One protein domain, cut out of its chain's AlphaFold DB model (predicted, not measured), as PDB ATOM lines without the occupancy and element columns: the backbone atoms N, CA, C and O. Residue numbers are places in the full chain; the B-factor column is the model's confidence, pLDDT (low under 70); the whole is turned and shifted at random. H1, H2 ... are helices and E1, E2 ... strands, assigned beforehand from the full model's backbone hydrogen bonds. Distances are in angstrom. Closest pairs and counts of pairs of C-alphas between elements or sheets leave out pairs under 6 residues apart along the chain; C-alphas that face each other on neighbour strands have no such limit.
ATOM      1  N   THR A  15     -37.016  22.635 -60.402       89.44
ATOM      2  CA  THR A  15     -37.571  23.990 -60.402       89.44
ATOM      3  C   THR A  15     -38.307  24.278 -61.709       89.44
ATOM      4  O   THR A  15     -39.397  24.836 -61.693       89.44
ATOM      5  N   THR A  16     -37.776  23.801 -62.839       90.94
ATOM      6  CA  THR A  16     -38.426  23.901 -64.152       90.94
ATOM      7  C   THR A  16     -39.753  23.150 -64.181       90.94
ATOM      8  O   THR A  16     -40.768  23.704 -64.591       90.94
ATOM      9  N   ILE A  17     -39.769  21.903 -63.704       91.88
ATOM     10  CA  ILE A  17     -40.999  21.107 -63.628       91.88
ATOM     11  C   ILE A  17     -42.005  21.756 -62.667       91.88
ATOM     12  O   ILE A  17     -43.190  21.821 -62.980       91.88
ATOM     13  N   ALA A  18     -41.544  22.278 -61.528       92.12
ATOM     14  CA  ALA A  18     -42.385  22.993 -60.574       92.12
ATOM     15  C   ALA A  18     -43.048  24.222 -61.213       92.12
ATOM     16  O   ALA A  18     -44.259  24.387 -61.079       92.12
ATOM     17  N   ALA A  19     -42.291  25.026 -61.964       93.00
ATOM     18  CA  ALA A  19     -42.817  26.186 -62.682       93.00
ATOM     19  C   ALA A  19     -43.899  25.789 -63.699       93.00
ATOM     20  O   ALA A  19     -44.975  26.387 -63.725       93.00
ATOM     21  N   PHE A  20     -43.658  24.730 -64.482       93.69
ATOM     22  CA  PHE A  20     -44.656  24.205 -65.417       93.69
ATOM     23  C   PHE A  20     -45.920  23.711 -64.713       93.69
ATOM     24  O   PHE A  20     -47.020  23.983 -65.184       93.69
ATOM     25  N   ILE A  21     -45.782  23.010 -63.585       93.44
ATOM     26  CA  ILE A  21     -46.927  22.520 -62.809       93.44
ATOM     27  C   ILE A  21     -47.742  23.688 -62.257       93.44
ATOM     28  O   ILE A  21     -48.959  23.681 -62.404       93.44
ATOM     29  N   VAL A  22     -47.092  24.686 -61.651       92.75
ATOM     30  CA  VAL A  22     -47.775  25.873 -61.112       92.75
ATOM     31  C   VAL A  22     -48.552  26.573 -62.219       92.75
ATOM     32  O   VAL A  22     -49.752  26.783 -62.061       92.75
ATOM     33  N   ARG A  23     -47.907  26.833 -63.361       91.81
ATOM     34  CA  ARG A  23     -48.540  27.478 -64.513       91.81
ATOM     35  C   ARG A  23     -49.717  26.676 -65.065       91.81
ATOM     36  O   ARG A  23     -50.795  27.215 -65.294       91.81
ATOM     37  N   TRP A  24     -49.537  25.372 -65.254       94.12
ATOM     38  CA  TRP A  24     -50.600  24.524 -65.783       94.12
ATOM     39  C   TRP A  24     -51.791  24.452 -64.823       94.12
ATOM     40  O   TRP A  24     -52.939  24.551 -65.256       94.12
ATOM     41  N   LEU A  25     -51.537  24.318 -63.518       92.44
ATOM     42  CA  LEU A  25     -52.586  24.289 -62.501       92.44
ATOM     43  C   LEU A  25     -53.313  25.634 -62.394       92.44
ATOM     44  O   LEU A  25     -54.537  25.631 -62.244       92.44
ATOM     45  N   SER A  26     -52.595  26.757 -62.491       90.88
ATOM     46  CA  SER A  26     -53.203  28.088 -62.418       90.88
ATOM     47  C   SER A  26     -54.101  28.372 -63.618       90.88
ATOM     48  O   SER A  26     -55.160  28.977 -63.465       90.88
ATOM     49  N   GLU A  27     -53.710  27.888 -64.799       90.06
ATOM     50  CA  GLU A  27     -54.473  28.035 -66.041       90.06
ATOM     51  C   GLU A  27     -55.673  27.069 -66.124       90.06
ATOM     52  O   GLU A  27     -56.727  27.454 -66.624       90.06
ATOM     53  N   ASN A  28     -55.547  25.825 -65.636       91.06
ATOM     54  CA  ASN A  28     -56.521  24.756 -65.924       91.06
ATOM     55  C   ASN A  28     -57.346  24.278 -64.722       91.06
ATOM     56  O   ASN A  28     -58.359  23.606 -64.914       91.06
ATOM     57  N   VAL A  29     -56.916  24.551 -63.487       87.62
ATOM     58  CA  VAL A  29     -57.537  23.962 -62.286       87.62
ATOM     59  C   VAL A  29     -58.031  25.027 -61.318       87.62
ATOM     60  O   VAL A  29     -59.206  25.028 -60.957       87.62
ATOM     61  N   SER A  30     -57.146  25.899 -60.834       81.69
ATOM     62  CA  SER A  30     -57.498  26.907 -59.833       81.69
ATOM     63  C   SER A  30     -56.409  27.958 -59.692       81.69
ATOM     64  O   SER A  30     -55.233  27.625 -59.680       81.69
ATOM     65  N   LYS A  31     -56.813  29.205 -59.435       81.75
ATOM     66  CA  LYS A  31     -55.909  30.310 -59.078       81.75
ATOM     67  C   LYS A  31     -55.551  30.368 -57.585       81.75
ATOM     68  O   LYS A  31     -54.975  31.339 -57.109       81.75
ATOM     69  N   SER A  32     -55.955  29.360 -56.809       86.75
ATOM     70  CA  SER A  32     -55.690  29.256 -55.368       86.75
ATOM     71  C   SER A  32     -54.474  28.362 -55.103       86.75
ATOM     72  O   SER A  32     -54.587  27.326 -54.443       86.75
ATOM     73  N   ILE A  33     -53.321  28.733 -55.661       89.12
ATOM     74  CA  ILE A  33     -52.070  27.970 -55.566       89.12
ATOM     75  C   ILE A  33     -51.060  28.772 -54.758       89.12
ATOM     76  O   ILE A  33     -50.798  29.919 -55.093       89.12
ATOM     77  N   LEU A  34     -50.460  28.146 -53.742       89.88
ATOM     78  CA  LEU A  34     -49.282  28.681 -53.063       89.88
ATOM     79  C   LEU A  34     -48.040  27.938 -53.561       89.88
ATOM     80  O   LEU A  34     -47.833  26.768 -53.233       89.88
ATOM     81  N   ALA A  35     -47.229  28.619 -54.360       90.19
ATOM     82  CA  ALA A  35     -45.920  28.156 -54.783       90.19
ATOM     83  C   ALA A  35     -44.885  28.496 -53.704       90.19
ATOM     84  O   ALA A  35     -44.802  29.628 -53.230       90.19
ATOM     85  N   VAL A  36     -44.081  27.508 -53.312       88.12
ATOM     86  CA  VAL A  36     -43.023  27.687 -52.312       88.12
ATOM     87  C   VAL A  36     -41.701  27.267 -52.928       88.12
ATOM     88  O   VAL A  36     -41.515  26.092 -53.248       88.12
ATOM     89  N   ASP A  37     -40.780  28.215 -53.078       86.44
ATOM     90  CA  ASP A  37     -39.407  27.917 -53.474       86.44
ATOM     91  C   ASP A  37     -38.588  27.571 -52.228       86.44
ATOM     92  O   ASP A  37     -38.241  28.447 -51.436       86.44
ATOM     93  N   ALA A  38     -38.334  26.278 -52.030       80.00
ATOM     94  CA  ALA A  38     -37.577  25.758 -50.896       80.00
ATOM     95  C   ALA A  38     -36.072  25.600 -51.185       80.00
ATOM     96  O   ALA A  38     -35.351  25.086 -50.326       80.00
ATOM     97  N   ASP A  39     -35.598  26.009 -52.367       76.31
ATOM     98  CA  ASP A  39     -34.183  25.935 -52.715       76.31
ATOM     99  C   ASP A  39     -33.395  27.131 -52.141       76.31
ATOM    100  O   ASP A  39     -33.896  28.243 -51.958       76.31
ATOM    101  N   SER A  40     -32.109  26.894 -51.852       67.50
ATOM    102  CA  SER A  40     -31.177  27.929 -51.381       67.50
ATOM    103  C   SER A  40     -30.967  29.036 -52.423       67.50
ATOM    104  O   SER A  40     -30.734  30.188 -52.062       67.50
ATOM    105  N   ASN A  41     -31.033  28.682 -53.709       72.31
ATOM    106  CA  ASN A  41     -31.014  29.632 -54.813       72.31
ATOM    107  C   ASN A  41     -32.459  29.835 -55.265       72.31
ATOM    108  O   ASN A  41     -33.056  28.894 -55.786       72.31
ATOM    109  N   VAL A  42     -33.011  31.026 -55.026       80.25
ATOM    110  CA  VAL A  42     -34.383  31.345 -55.434       80.25
ATOM    111  C   VAL A  42     -34.390  31.467 -56.951       80.25
ATOM    112  O   VAL A  42     -33.782  32.381 -57.492       80.25
ATOM    113  N   ASN A  43     -35.003  30.495 -57.614       85.00
ATOM    114  CA  ASN A  43     -35.003  30.371 -59.074       85.00
ATOM    115  C   ASN A  43     -36.425  30.217 -59.624       85.00
ATOM    116  O   ASN A  43     -36.667  30.417 -60.814       85.00
ATOM    117  N   LEU A  44     -37.379  29.800 -58.784       87.06
ATOM    118  CA  LEU A  44     -38.759  29.588 -59.210       87.06
ATOM    119  C   LEU A  44     -39.437  30.909 -59.589       87.06
ATOM    120  O   LEU A  44     -40.257  30.939 -60.502       87.06
ATOM    121  N   ASN A  45     -39.068  31.990 -58.907       87.50
ATOM    122  CA  ASN A  45     -39.554  33.341 -59.157       87.50
ATOM    123  C   ASN A  45     -39.243  33.795 -60.596       87.50
ATOM    124  O   ASN A  45     -40.149  34.234 -61.299       87.50
ATOM    125  N   GLU A  46     -38.009  33.592 -61.070       87.62
ATOM    126  CA  GLU A  46     -37.585  33.977 -62.422       87.62
ATOM    127  C   GLU A  46     -38.353  33.189 -63.488       87.62
ATOM    128  O   GLU A  46     -38.840  33.756 -64.465       87.62
ATOM    129  N   LEU A  47     -38.530  31.882 -63.270       90.31
ATOM    130  CA  LEU A  47     -39.269  31.013 -64.189       90.31
ATOM    131  C   LEU A  47     -40.763  31.346 -64.260       90.31
ATOM    132  O   LEU A  47     -41.398  31.106 -65.288       90.31
ATOM    133  N   LEU A  48     -41.325  31.874 -63.174       90.25
ATOM    134  CA  LEU A  48     -42.715  32.316 -63.105       90.25
ATOM    135  C   LEU A  48     -42.892  33.798 -63.480       90.25
ATOM    136  O   LEU A  48     -44.027  34.259 -63.559       90.25
ATOM    137  N   GLY A  49     -41.804  34.529 -63.747       89.06
ATOM    138  CA  GLY A  49     -41.842  35.945 -64.120       89.06
ATOM    139  C   GLY A  49     -42.242  36.871 -62.970       89.06
ATOM    140  O   GLY A  49     -42.937  37.861 -63.194       89.06
ATOM    141  N   VAL A  50     -41.847  36.535 -61.741       89.12
ATOM    142  CA  VAL A  50     -42.204  37.271 -60.524       89.12
ATOM    143  C   VAL A  50     -40.942  37.709 -59.788       89.12
ATOM    144  O   VAL A  50     -40.012  36.927 -59.606       89.12
ATOM    145  N   GLU A  51     -40.934  38.951 -59.310       85.38
ATOM    146  CA  GLU A  51     -39.868  39.471 -58.454       85.38
ATOM    147  C   GLU A  51     -40.203  39.213 -56.974       85.38
ATOM    148  O   GLU A  51     -41.236  39.690 -56.485       85.38
ATOM    149  N   PRO A  52     -39.376  38.452 -56.234       81.19
ATOM    150  CA  PRO A  52     -39.590  38.219 -54.816       81.19
ATOM    151  C   PRO A  52     -39.298  39.506 -54.037       81.19
ATOM    152  O   PRO A  52     -38.237  40.106 -54.187       81.19
ATOM    153  N   LYS A  53     -40.229  39.929 -53.172       78.81
ATOM    154  CA  LYS A  53     -40.041  41.125 -52.329       78.81
ATOM    155  C   LYS A  53     -38.952  40.922 -51.277       78.81
ATOM    156  O   LYS A  53     -38.101  41.777 -51.074       78.81
ATOM    157  N   GLU A  54     -39.028  39.797 -50.580       83.50
ATOM    158  CA  GLU A  54     -38.122  39.410 -49.507       83.50
ATOM    159  C   GLU A  54     -38.082  37.878 -49.453       83.50
ATOM    160  O   GLU A  54     -39.011  37.211 -49.912       83.50
ATOM    161  N   THR A  55     -37.008  37.306 -48.911       84.69
ATOM    162  CA  THR A  55     -36.900  35.854 -48.716       84.69
ATOM    163  C   THR A  55     -36.964  35.521 -47.236       84.69
ATOM    164  O   THR A  55     -36.511  36.301 -46.394       84.69
ATOM    165  N   VAL A  56     -37.472  34.338 -46.893       83.50
ATOM    166  CA  VAL A  56     -37.528  33.884 -45.493       83.50
ATOM    167  C   VAL A  56     -36.124  33.819 -44.867       83.50
ATOM    168  O   VAL A  56     -35.942  34.149 -43.694       83.50
ATOM    169  N   GLY A  57     -35.110  33.456 -45.653       79.75
ATOM    170  CA  GLY A  57     -33.699  33.504 -45.274       79.75
ATOM    171  C   GLY A  57     -33.228  34.923 -44.953       79.75
ATOM    172  O   GLY A  57     -32.615  35.133 -43.906       79.75
ATOM    173  N   GLY A  58     -33.586  35.907 -45.784       81.38
ATOM    174  CA  GLY A  58     -33.287  37.324 -45.548       81.38
ATOM    175  C   GLY A  58     -33.931  37.863 -44.269       81.38
ATOM    176  O   GLY A  58     -33.238  38.431 -43.425       81.38
ATOM    177  N   ILE A  59     -35.222  37.583 -44.064       82.62
ATOM    178  CA  ILE A  59     -35.970  37.964 -42.850       82.62
ATOM    179  C   ILE A  59     -35.280  37.434 -41.598       82.62
ATOM    180  O   ILE A  59     -35.157  38.112 -40.577       82.62
ATOM    181  N   ARG A  60     -34.827  36.186 -41.663       78.12
ATOM    182  CA  ARG A  60     -34.161  35.526 -40.550       78.12
ATOM    183  C   ARG A  60     -32.818  36.182 -40.207       78.12
ATOM    184  O   ARG A  60     -32.498  36.294 -39.023       78.12
ATOM    185  N   GLU A  61     -32.032  36.592 -41.200       79.12
ATOM    186  CA  GLU A  61     -30.761  37.296 -40.975       79.12
ATOM    187  C   GLU A  61     -30.980  38.723 -40.450       79.12
ATOM    188  O   GLU A  61     -30.309  39.155 -39.505       79.12
ATOM    189  N   GLU A  62     -31.995  39.427 -40.956       79.56
ATOM    190  CA  GLU A  62     -32.426  40.706 -40.382       79.56
ATOM    191  C   GLU A  62     -32.816  40.540 -38.904       79.56
ATOM    192  O   GLU A  62     -32.396  41.305 -38.037       79.56
ATOM    193  N   MET A  63     -33.546  39.473 -38.584       76.94
ATOM    194  CA  MET A  63     -33.969  39.167 -37.220       76.94
ATOM    195  C   MET A  63     -32.824  38.835 -36.268       76.94
ATOM    196  O   MET A  63     -32.942  39.099 -35.073       76.94
ATOM    197  N   LYS A  64     -31.722  38.255 -36.760       74.06
ATOM    198  CA  LYS A  64     -30.515  38.018 -35.952       74.06
ATOM    199  C   LYS A  64     -29.750  39.308 -35.672       74.06
ATOM    200  O   LYS A  64     -29.222  39.463 -34.575       74.06
ATOM    201  N   SER A  65     -29.681  40.210 -36.647       73.31
ATOM    202  CA  SER A  65     -28.936  41.468 -36.525       73.31
ATOM    203  C   SER A  65     -29.689  42.526 -35.711       73.31
ATOM    204  O   SER A  65     -29.065  43.261 -34.952       73.31
ATOM    205  N   LYS A  66     -31.026  42.553 -35.782       68.06
ATOM    206  CA  LYS A  66     -31.884  43.562 -35.127       68.06
ATOM    207  C   LYS A  66     -32.600  43.074 -33.861       68.06
ATOM    208  O   LYS A  66     -33.621  43.633 -33.468       68.06
ATOM    209  N   VAL A  67     -32.069  42.052 -33.180       61.69
ATOM    210  CA  VAL A  67     -32.681  41.447 -31.972       61.69
ATOM    211  C   VAL A  67     -33.061  42.473 -30.890       61.69
ATOM    212  O   VAL A  67     -34.017  42.235 -30.151       61.69
ATOM    213  N   ASN A  68     -32.336  43.590 -30.799       59.97
ATOM    214  CA  ASN A  68     -32.526  44.613 -29.768       59.97
ATOM    215  C   ASN A  68     -33.450  45.775 -30.190       59.97
ATOM    216  O   ASN A  68     -33.730  46.639 -29.365       59.97
ATOM    217  N   GLU A  69     -33.944  45.795 -31.432       65.69
ATOM    218  CA  GLU A  69     -34.712  46.910 -32.017       65.69
ATOM    219  C   GLU A  69     -36.108  46.476 -32.491       65.69
ATOM    220  O   GLU A  69     -36.632  46.969 -33.489       65.69
ATOM    221  N   LEU A  70     -36.732  45.518 -31.798       68.38
ATOM    222  CA  LEU A  70     -38.087  45.087 -32.142       68.38
ATOM    223  C   LEU A  70     -39.090  46.235 -31.906       68.38
ATOM    224  O   LEU A  70     -39.195  46.727 -30.776       68.38
ATOM    225  N   PRO A  71     -39.864  46.650 -32.926       66.12
ATOM    226  CA  PRO A  71     -40.853  47.709 -32.770       66.12
ATOM    227  C   PRO A  71     -41.963  47.312 -31.787       66.12
ATOM    228  O   PRO A  71     -42.534  46.225 -31.874       66.12
ATOM    229  N   GLY A  72     -42.311  48.218 -30.870       67.38
ATOM    230  CA  GLY A  72     -43.605  48.195 -30.177       67.38
ATOM    231  C   GLY A  72     -43.874  47.006 -29.245       67.38
ATOM    232  O   GLY A  72     -45.022  46.587 -29.134       67.38
ATOM    233  N   GLY A  73     -42.856  46.441 -28.587       73.69
ATOM    234  CA  GLY A  73     -43.056  45.375 -27.590       73.69
ATOM    235  C   GLY A  73     -43.542  44.039 -28.168       73.69
ATOM    236  O   GLY A  73     -43.967  43.165 -27.411       73.69
ATOM    237  N   MET A  74     -43.483  43.863 -29.492       77.81
ATOM    238  CA  MET A  74     -43.814  42.594 -30.135       77.81
ATOM    239  C   MET A  74     -42.798  41.511 -29.772       77.81
ATOM    240  O   MET A  74     -41.592  41.749 -29.671       77.81
ATOM    241  N   THR A  75     -43.280  40.278 -29.627       81.31
ATOM    242  CA  THR A  75     -42.392  39.121 -29.490       81.31
ATOM    243  C   THR A  75     -41.651  38.857 -30.803       81.31
ATOM    244  O   THR A  75     -42.158  39.132 -31.893       81.31
ATOM    245  N   LYS A  76     -40.470  38.229 -30.719       75.12
ATOM    246  CA  LYS A  76     -39.706  37.785 -31.901       75.12
ATOM    247  C   LYS A  76     -40.552  36.956 -32.871       75.12
ATOM    248  O   LYS A  76     -40.387  37.059 -34.080       75.12
ATOM    249  N   GLN A  77     -41.454  36.136 -32.337       75.56
ATOM    250  CA  GLN A  77     -42.329  35.285 -33.134       75.56
ATOM    251  C   GLN A  77     -43.365  36.097 -33.920       75.56
ATOM    252  O   GLN A  77     -43.545  35.843 -35.103       75.56
ATOM    253  N   GLN A  78     -44.006  37.088 -33.296       80.38
ATOM    254  CA  GLN A  78     -44.979  37.949 -33.981       80.38
ATOM    255  C   GLN A  78     -44.331  38.761 -35.101       80.38
ATOM    256  O   GLN A  78     -44.901  38.874 -36.181       80.38
ATOM    257  N   PHE A  79     -43.129  39.285 -34.865       81.06
ATOM    258  CA  PHE A  79     -42.405  40.021 -35.895       81.06
ATOM    259  C   PHE A  79     -41.980  39.115 -37.059       81.06
ATOM    260  O   PHE A  79     -42.097  39.510 -38.216       81.06
ATOM    261  N   LEU A  80     -41.534  37.886 -36.770       79.12
ATOM    262  CA  LEU A  80     -41.217  36.899 -37.804       79.12
ATOM    263  C   LEU A  80     -42.448  36.556 -38.650       79.12
ATOM    264  O   LEU A  80     -42.357  36.546 -39.872       79.12
ATOM    265  N   GLU A  81     -43.589  36.301 -38.009       80.62
ATOM    266  CA  GLU A  81     -44.844  35.993 -38.699       80.62
ATOM    267  C   GLU A  81     -45.291  37.163 -39.587       80.62
ATOM    268  O   GLU A  81     -45.591  36.967 -40.761       80.62
ATOM    269  N   TYR A  82     -45.231  38.393 -39.063       83.69
ATOM    270  CA  TYR A  82     -45.505  39.612 -39.827       83.69
ATOM    271  C   TYR A  82     -44.614  39.711 -41.070       83.69
ATOM    272  O   TYR A  82     -45.106  39.911 -42.178       83.69
ATOM    273  N   LYS A  83     -43.306  39.508 -40.901       83.50
ATOM    274  CA  LYS A  83     -42.339  39.564 -41.999       83.50
ATOM    275  C   LYS A  83     -42.587  38.487 -43.054       83.50
ATOM    276  O   LYS A  83     -42.572  38.773 -44.250       83.50
ATOM    277  N   ILE A  84     -42.868  37.262 -42.619       82.88
ATOM    278  CA  ILE A  84     -43.218  36.147 -43.501       82.88
ATOM    279  C   ILE A  84     -44.486  36.480 -44.301       82.88
ATOM    280  O   ILE A  84     -44.490  36.322 -45.522       82.88
ATOM    281  N   GLN A  85     -45.525  37.023 -43.662       83.31
ATOM    282  CA  GLN A  85     -46.733  37.475 -44.358       83.31
ATOM    283  C   GLN A  85     -46.428  38.575 -45.385       83.31
ATOM    284  O   GLN A  85     -46.949  38.528 -46.495       83.31
ATOM    285  N   THR A  86     -45.543  39.527 -45.072       84.00
ATOM    286  CA  THR A  86     -45.143  40.575 -46.029       84.00
ATOM    287  C   THR A  86     -44.248  40.075 -47.168       84.00
ATOM    288  O   THR A  86     -44.197  40.719 -48.216       84.00
ATOM    289  N   SER A  87     -43.569  38.934 -46.990       86.25
ATOM    290  CA  SER A  87     -42.749  38.302 -48.035       86.25
ATOM    291  C   SER A  87     -43.566  37.575 -49.100       86.25
ATOM    292  O   SER A  87     -43.042  37.284 -50.175       86.25
ATOM    293  N   LEU A  88     -44.846  37.307 -48.818       87.75
ATOM    294  CA  LEU A  88     -45.766  36.707 -49.771       87.75
ATOM    295  C   LEU A  88     -45.929  37.628 -50.985       87.75
ATOM    296  O   LEU A  88     -46.322  38.794 -50.866       87.75
ATOM    297  N   VAL A  89     -45.645  37.092 -52.169       89.56
ATOM    298  CA  VAL A  89     -45.932  37.771 -53.428       89.56
ATOM    299  C   VAL A  89     -47.237  37.224 -53.979       89.56
ATOM    300  O   VAL A  89     -47.285  36.112 -54.495       89.56
ATOM    301  N   GLU A  90     -48.300  38.007 -53.833       89.12
ATOM    302  CA  GLU A  90     -49.623  37.674 -54.353       89.12
ATOM    303  C   GLU A  90     -49.702  38.057 -55.837       89.12
ATOM    304  O   GLU A  90     -49.418  39.200 -56.209       89.12
ATOM    305  N   THR A  91     -50.095  37.112 -56.689       89.44
ATOM    306  CA  THR A  91     -50.375  37.367 -58.110       89.44
ATOM    307  C   THR A  91     -51.835  37.017 -58.431       89.44
ATOM    308  O   THR A  91     -52.531  36.402 -57.615       89.44
ATOM    309  N   PRO A  92     -52.357  37.398 -59.613       87.06
ATOM    310  CA  PRO A  92     -53.706  37.005 -60.011       87.06
ATOM    311  C   PRO A  92     -53.909  35.485 -60.060       87.06
ATOM    312  O   PRO A  92     -55.021  35.024 -59.800       87.06
ATOM    313  N   ASP A  93     -52.852  34.726 -60.367       88.62
ATOM    314  CA  ASP A  93     -52.935  33.313 -60.745       88.62
ATOM    315  C   ASP A  93     -52.355  32.354 -59.690       88.62
ATOM    316  O   ASP A  93     -52.781  31.201 -59.606       88.62
ATOM    317  N   PHE A  94     -51.414  32.819 -58.869       90.06
ATOM    318  CA  PHE A  94     -50.809  32.071 -57.763       90.06
ATOM    319  C   PHE A  94     -50.160  33.023 -56.751       90.06
ATOM    320  O   PHE A  94     -49.807  34.153 -57.075       90.06
ATOM    321  N   ASP A  95     -49.919  32.547 -55.542       90.88
ATOM    322  CA  ASP A  95     -49.103  33.250 -54.559       90.88
ATOM    323  C   ASP A  95     -47.730  32.574 -54.470       90.88
ATOM    324  O   ASP A  95     -47.619  31.357 -54.638       90.88
ATOM    325  N   LEU A  96     -46.674  33.345 -54.220       89.81
ATOM    326  CA  LEU A  96     -45.298  32.854 -54.168       89.81
ATOM    327  C   LEU A  96     -44.630  33.224 -52.842       89.81
ATOM    328  O   LEU A  96     -44.629  34.386 -52.435       89.81
ATOM    329  N   ILE A  97     -43.999  32.236 -52.208       89.38
ATOM    330  CA  ILE A  97     -43.065  32.427 -51.094       89.38
ATOM    331  C   ILE A  97     -41.695  31.906 -51.509       89.38
ATOM    332  O   ILE A  97     -41.549  30.746 -51.900       89.38
ATOM    333  N   ALA A  98     -40.681  32.754 -51.367       87.44
ATOM    334  CA  ALA A  98     -39.290  32.400 -51.597       87.44
ATOM    335  C   ALA A  98     -38.569  32.164 -50.265       87.44
ATOM    336  O   ALA A  98     -38.489  33.059 -49.422       87.44
ATOM    337  N   MET A  99     -38.007  30.970 -50.067       82.25
ATOM    338  CA  MET A  99     -37.245  30.682 -48.851       82.25
ATOM    339  C   MET A  99     -35.856  31.315 -48.911       82.25
ATOM    340  O   MET A  99     -35.495  32.038 -47.989       82.25
ATOM    341  N   GLY A 100     -35.109  31.106 -50.001       72.19
ATOM    342  CA  GLY A 100     -33.771  31.675 -50.193       72.19
ATOM    343  C   GLY A 100     -32.716  31.183 -49.194       72.19
ATOM    344  O   GLY A 100     -33.008  30.508 -48.205       72.19
ATOM    345  N   ARG A 101     -31.447  31.489 -49.486       65.25
ATOM    346  CA  ARG A 101     -30.276  30.977 -48.755       65.25
ATOM    347  C   ARG A 101     -30.308  31.313 -47.256       65.25
ATOM    348  O   ARG A 101     -30.383  32.483 -46.888       65.25
ATOM    349  N   PRO A 102     -30.059  30.320 -46.390       57.53
ATOM    350  CA  PRO A 102     -29.346  30.502 -45.141       57.53
ATOM    351  C   PRO A 102     -27.895  30.024 -45.334       57.53
ATOM    352  O   PRO A 102     -27.612  28.836 -45.221       57.53
ATOM    353  N   GLU A 103     -26.968  30.928 -45.626       43.41
ATOM    354  CA  GLU A 103     -25.522  30.676 -45.494       43.41
ATOM    355  C   GLU A 103     -24.997  31.668 -44.456       43.41
ATOM    356  O   GLU A 103     -25.283  32.852 -44.573       43.41
ATOM    357  N   VAL A 104     -24.312  31.314 -43.370       45.09
ATOM    358  CA  VAL A 104     -23.566  30.115 -42.955       45.09
ATOM    359  C   VAL A 104     -23.787  29.881 -41.442       45.09
ATOM    360  O   VAL A 104     -24.203  30.785 -40.723       45.09
ATOM    361  N   ASP A 105     -23.550  28.657 -40.964       42.69
ATOM    362  CA  ASP A 105     -23.514  28.266 -39.539       42.69
ATOM    363  C   ASP A 105     -24.802  28.390 -38.718       42.69
ATOM    364  O   ASP A 105     -24.857  29.013 -37.655       42.69
ATOM    365  N   ALA A 106     -25.853  27.687 -39.133       45.06
ATOM    366  CA  ALA A 106     -26.919  27.382 -38.191       45.06
ATOM    367  C   ALA A 106     -27.366  25.926 -38.282       45.06
ATOM    368  O   ALA A 106     -27.908  25.531 -39.317       45.06
ATOM    369  N   PRO A 107     -27.207  25.136 -37.202       39.34
ATOM    370  CA  PRO A 107     -27.704  23.775 -37.185       39.34
ATOM    371  C   PRO A 107     -29.212  23.808 -37.421       39.34
ATOM    372  O   PRO A 107     -29.922  24.631 -36.842       39.34
ATOM    373  N   CYS A 108     -29.646  22.922 -38.311       42.03
ATOM    374  CA  CYS A 108     -30.968  22.621 -38.861       42.03
ATOM    375  C   CYS A 108     -32.168  22.638 -37.881       42.03
ATOM    376  O   CYS A 108     -32.922  21.676 -37.799       42.03
ATOM    377  N   ARG A 109     -32.377  23.726 -37.133       33.50
ATOM    378  CA  ARG A 109     -33.463  23.899 -36.155       33.50
ATOM    379  C   ARG A 109     -34.433  25.016 -36.559       33.50
ATOM    380  O   ARG A 109     -35.575  25.019 -36.121       33.50
ATOM    381  N   ILE A 110     -34.015  25.911 -37.461       40.22
ATOM    382  CA  ILE A 110     -34.878  26.955 -38.046       40.22
ATOM    383  C   ILE A 110     -35.675  26.459 -39.260       40.22
ATOM    384  O   ILE A 110     -36.721  27.037 -39.549       40.22
ATOM    385  N   SER A 111     -35.300  25.332 -39.886       45.31
ATOM    386  CA  SER A 111     -36.161  24.758 -40.930       45.31
ATOM    387  C   SER A 111     -37.520  24.339 -40.368       45.31
ATOM    388  O   SER A 111     -38.502  24.510 -41.070       45.31
ATOM    389  N   ILE A 112     -37.607  23.894 -39.104       42.25
ATOM    390  CA  ILE A 112     -38.864  23.411 -38.515       42.25
ATOM    391  C   ILE A 112     -39.816  24.546 -38.128       42.25
ATOM    392  O   ILE A 112     -41.019  24.407 -38.308       42.25
ATOM    393  N   ILE A 113     -39.293  25.681 -37.651       46.53
ATOM    394  CA  ILE A 113     -40.106  26.860 -37.310       46.53
ATOM    395  C   ILE A 113     -40.604  27.535 -38.587       46.53
ATOM    396  O   ILE A 113     -41.785  27.847 -38.677       46.53
ATOM    397  N   CYS A 114     -39.744  27.686 -39.601       48.88
ATOM    398  CA  CYS A 114     -40.190  28.183 -40.903       48.88
ATOM    399  C   CYS A 114     -41.163  27.206 -41.571       48.88
ATOM    400  O   CYS A 114     -42.134  27.651 -42.164       48.88
ATOM    401  N   TRP A 115     -40.970  25.890 -41.423       50.53
ATOM    402  CA  TRP A 115     -41.952  24.897 -41.867       50.53
ATOM    403  C   TRP A 115     -43.282  25.013 -41.124       50.53
ATOM    404  O   TRP A 115     -44.323  24.863 -41.746       50.53
ATOM    405  N   TRP A 116     -43.277  25.277 -39.817       45.59
ATOM    406  CA  TRP A 116     -44.504  25.438 -39.034       45.59
ATOM    407  C   TRP A 116     -45.243  26.739 -39.360       45.59
ATOM    408  O   TRP A 116     -46.461  26.697 -39.508       45.59
ATOM    409  N   SER A 117     -44.540  27.863 -39.535       54.38
ATOM    410  CA  SER A 117     -45.161  29.101 -40.038       54.38
ATOM    411  C   SER A 117     -45.633  28.938 -41.484       54.38
ATOM    412  O   SER A 117     -46.718  29.393 -41.814       54.38
ATOM    413  N   LEU A 118     -44.909  28.201 -42.335       58.97
ATOM    414  CA  LEU A 118     -45.368  27.869 -43.687       58.97
ATOM    415  C   LEU A 118     -46.614  26.973 -43.668       58.97
ATOM    416  O   LEU A 118     -47.546  27.219 -44.424       58.97
ATOM    417  N   ILE A 119     -46.668  25.956 -42.801       58.38
ATOM    418  CA  ILE A 119     -47.861  25.117 -42.612       58.38
ATOM    419  C   ILE A 119     -49.032  25.970 -42.119       58.38
ATOM    420  O   ILE A 119     -50.129  25.834 -42.649       58.38
ATOM    421  N   ARG A 120     -48.813  26.886 -41.167       60.16
ATOM    422  CA  ARG A 120     -49.859  27.817 -40.719       60.16
ATOM    423  C   ARG A 120     -50.321  28.751 -41.830       60.16
ATOM    424  O   ARG A 120     -51.521  28.898 -42.014       60.16
ATOM    425  N   LEU A 121     -49.406  29.311 -42.615       60.44
ATOM    426  CA  LEU A 121     -49.749  30.109 -43.790       60.44
ATOM    427  C   LEU A 121     -50.523  29.302 -44.830       60.44
ATOM    428  O   LEU A 121     -51.453  29.824 -45.440       60.44
ATOM    429  N   LEU A 122     -50.164  28.036 -45.040       57.81
ATOM    430  CA  LEU A 122     -50.891  27.123 -45.917       57.81
ATOM    431  C   LEU A 122     -52.308  26.848 -45.375       57.81
ATOM    432  O   LEU A 122     -53.270  26.862 -46.144       57.81
ATOM    433  N   GLU A 123     -52.464  26.665 -44.061       59.44
ATOM    434  CA  GLU A 123     -53.765  26.509 -43.391       59.44
ATOM    435  C   GLU A 123     -54.618  27.795 -43.441       59.44
ATOM    436  O   GLU A 123     -55.832  27.723 -43.645       59.44
ATOM    437  N   GLU A 124     -54.005  28.973 -43.303       60.00
ATOM    438  CA  GLU A 124     -54.668  30.283 -43.364       60.00
ATOM    439  C   GLU A 124     -55.038  30.688 -44.794       60.00
ATOM    440  O   GLU A 124     -56.139  31.191 -45.037       60.00
ATOM    441  N   SER A 125     -54.168  30.415 -45.765       55.22
ATOM    442  CA  SER A 125     -54.444  30.644 -47.189       55.22
ATOM    443  C   SER A 125     -55.534  29.694 -47.693       55.22
ATOM    444  O   SER A 125     -56.383  30.096 -48.482       55.22
ATOM    445  N   GLY A 126     -55.613  28.475 -47.142       49.97
ATOM    446  CA  GLY A 126     -56.735  27.558 -47.359       49.97
ATOM    447  C   GLY A 126     -58.082  28.037 -46.792       49.97
ATOM    448  O   GLY A 126     -59.122  27.571 -47.255       49.97
ATOM    449  N   ARG A 127     -58.095  28.970 -45.823       46.56
ATOM    450  CA  ARG A 127     -59.322  29.632 -45.328       46.56
ATOM    451  C   ARG A 127     -59.700  30.880 -46.122       46.56
ATOM    452  O   ARG A 127     -60.883  31.205 -46.177       46.56
ATOM    453  N   ARG A 128     -58.743  31.556 -46.767       50.62
ATOM    454  CA  ARG A 128     -58.985  32.696 -47.670       50.62
ATOM    455  C   ARG A 128     -59.408  32.233 -49.069       50.62
ATOM    456  O   ARG A 128     -58.921  32.749 -50.071       50.62
TER     457      ARG A 128
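This is residues 15 to 128 of the 141 residues of a protein of Dehalococcoidia bacterium (UniProt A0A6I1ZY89). A short ribbon of two parallel strands, E1 and E2, makes the middle of this domain, with helices H1 and H2 at one end of it and the helical hairpin of H3 and H4 at the other. H5 crosses over the hairpin at a steep tilt without clearly touching it, and residues 104 to 109, before it, stick out. The printed part has 114 residues, with five named helices and two named strands in the order H1 E1 H2 H3 H4 E2 H5, and its class is mostly helix. It is compact, with a radius of gyration of the C-alphas of 14.8 A, and its spans of 47 by 31 by 22 A make it only just elongated.

Look first at E1, residues 34 to 37, and E2, residues 95 to 98, parallel neighbours at 19 degrees. There you will find N 35 and O 95 at 2.8 A, and N 97 and O 35 at 2.9 A, within hydrogen-bond range. Residues 89 to 90 pair antiparallel with residues 95 to 96 of E2. H1, residues 15 to 28, touches H2, residues 44 to 48, closest at the C-alphas of Thr 15 and Leu 44, 5.8 A apart. H3, residues 56 to 65, and H4, residues 76 to 87, touch and form a hairpin, at a steep tilt of 39 degrees, opposite ways; their closest C-alphas, of Val 56 and Ile 84, are 6.4 A apart. E1, then H2, H3 and H4, then E2 make a strand-helix-strand unit, two parallel neighbour strands with helices between them in the chain. H5, residues 110 to 125, is close to H4 but not clearly touching, with the C-alphas of Glu 81 and Ser 117 closest at 7.0 A; the two run the same way at a steep tilt of 59 degrees. H1 and H5 are apart. In H1, H2, H3, H4 and H5 every O i to N i+4 pair is within hydrogen-bond range.

Find C-alpha 34 at (-49.282, 28.681, -53.063), where E1 begins; it runs 9.9 A to residue 37, and E2 runs 10.3 A from 95 to 98. H1 begins at C-alpha 15, (-37.571, 23.990, -60.402), and is 19.8 A long; H2 is 6.2 A, H3 14.6 A and H4 16.4 A. H5, 21.9 A, ends at C-alpha 125, (-54.444, 30.644, -47.189).

The C-alphas farthest apart, of Asn 28 and Asn 68, are 47.7 A from each other. The printed part has no cut; the link from E2 to H5 is long. Mean pLDDT of the printed part is 75.1, and it is under 70 at residue 40, residues 66 to 72 and residues 101 to 128.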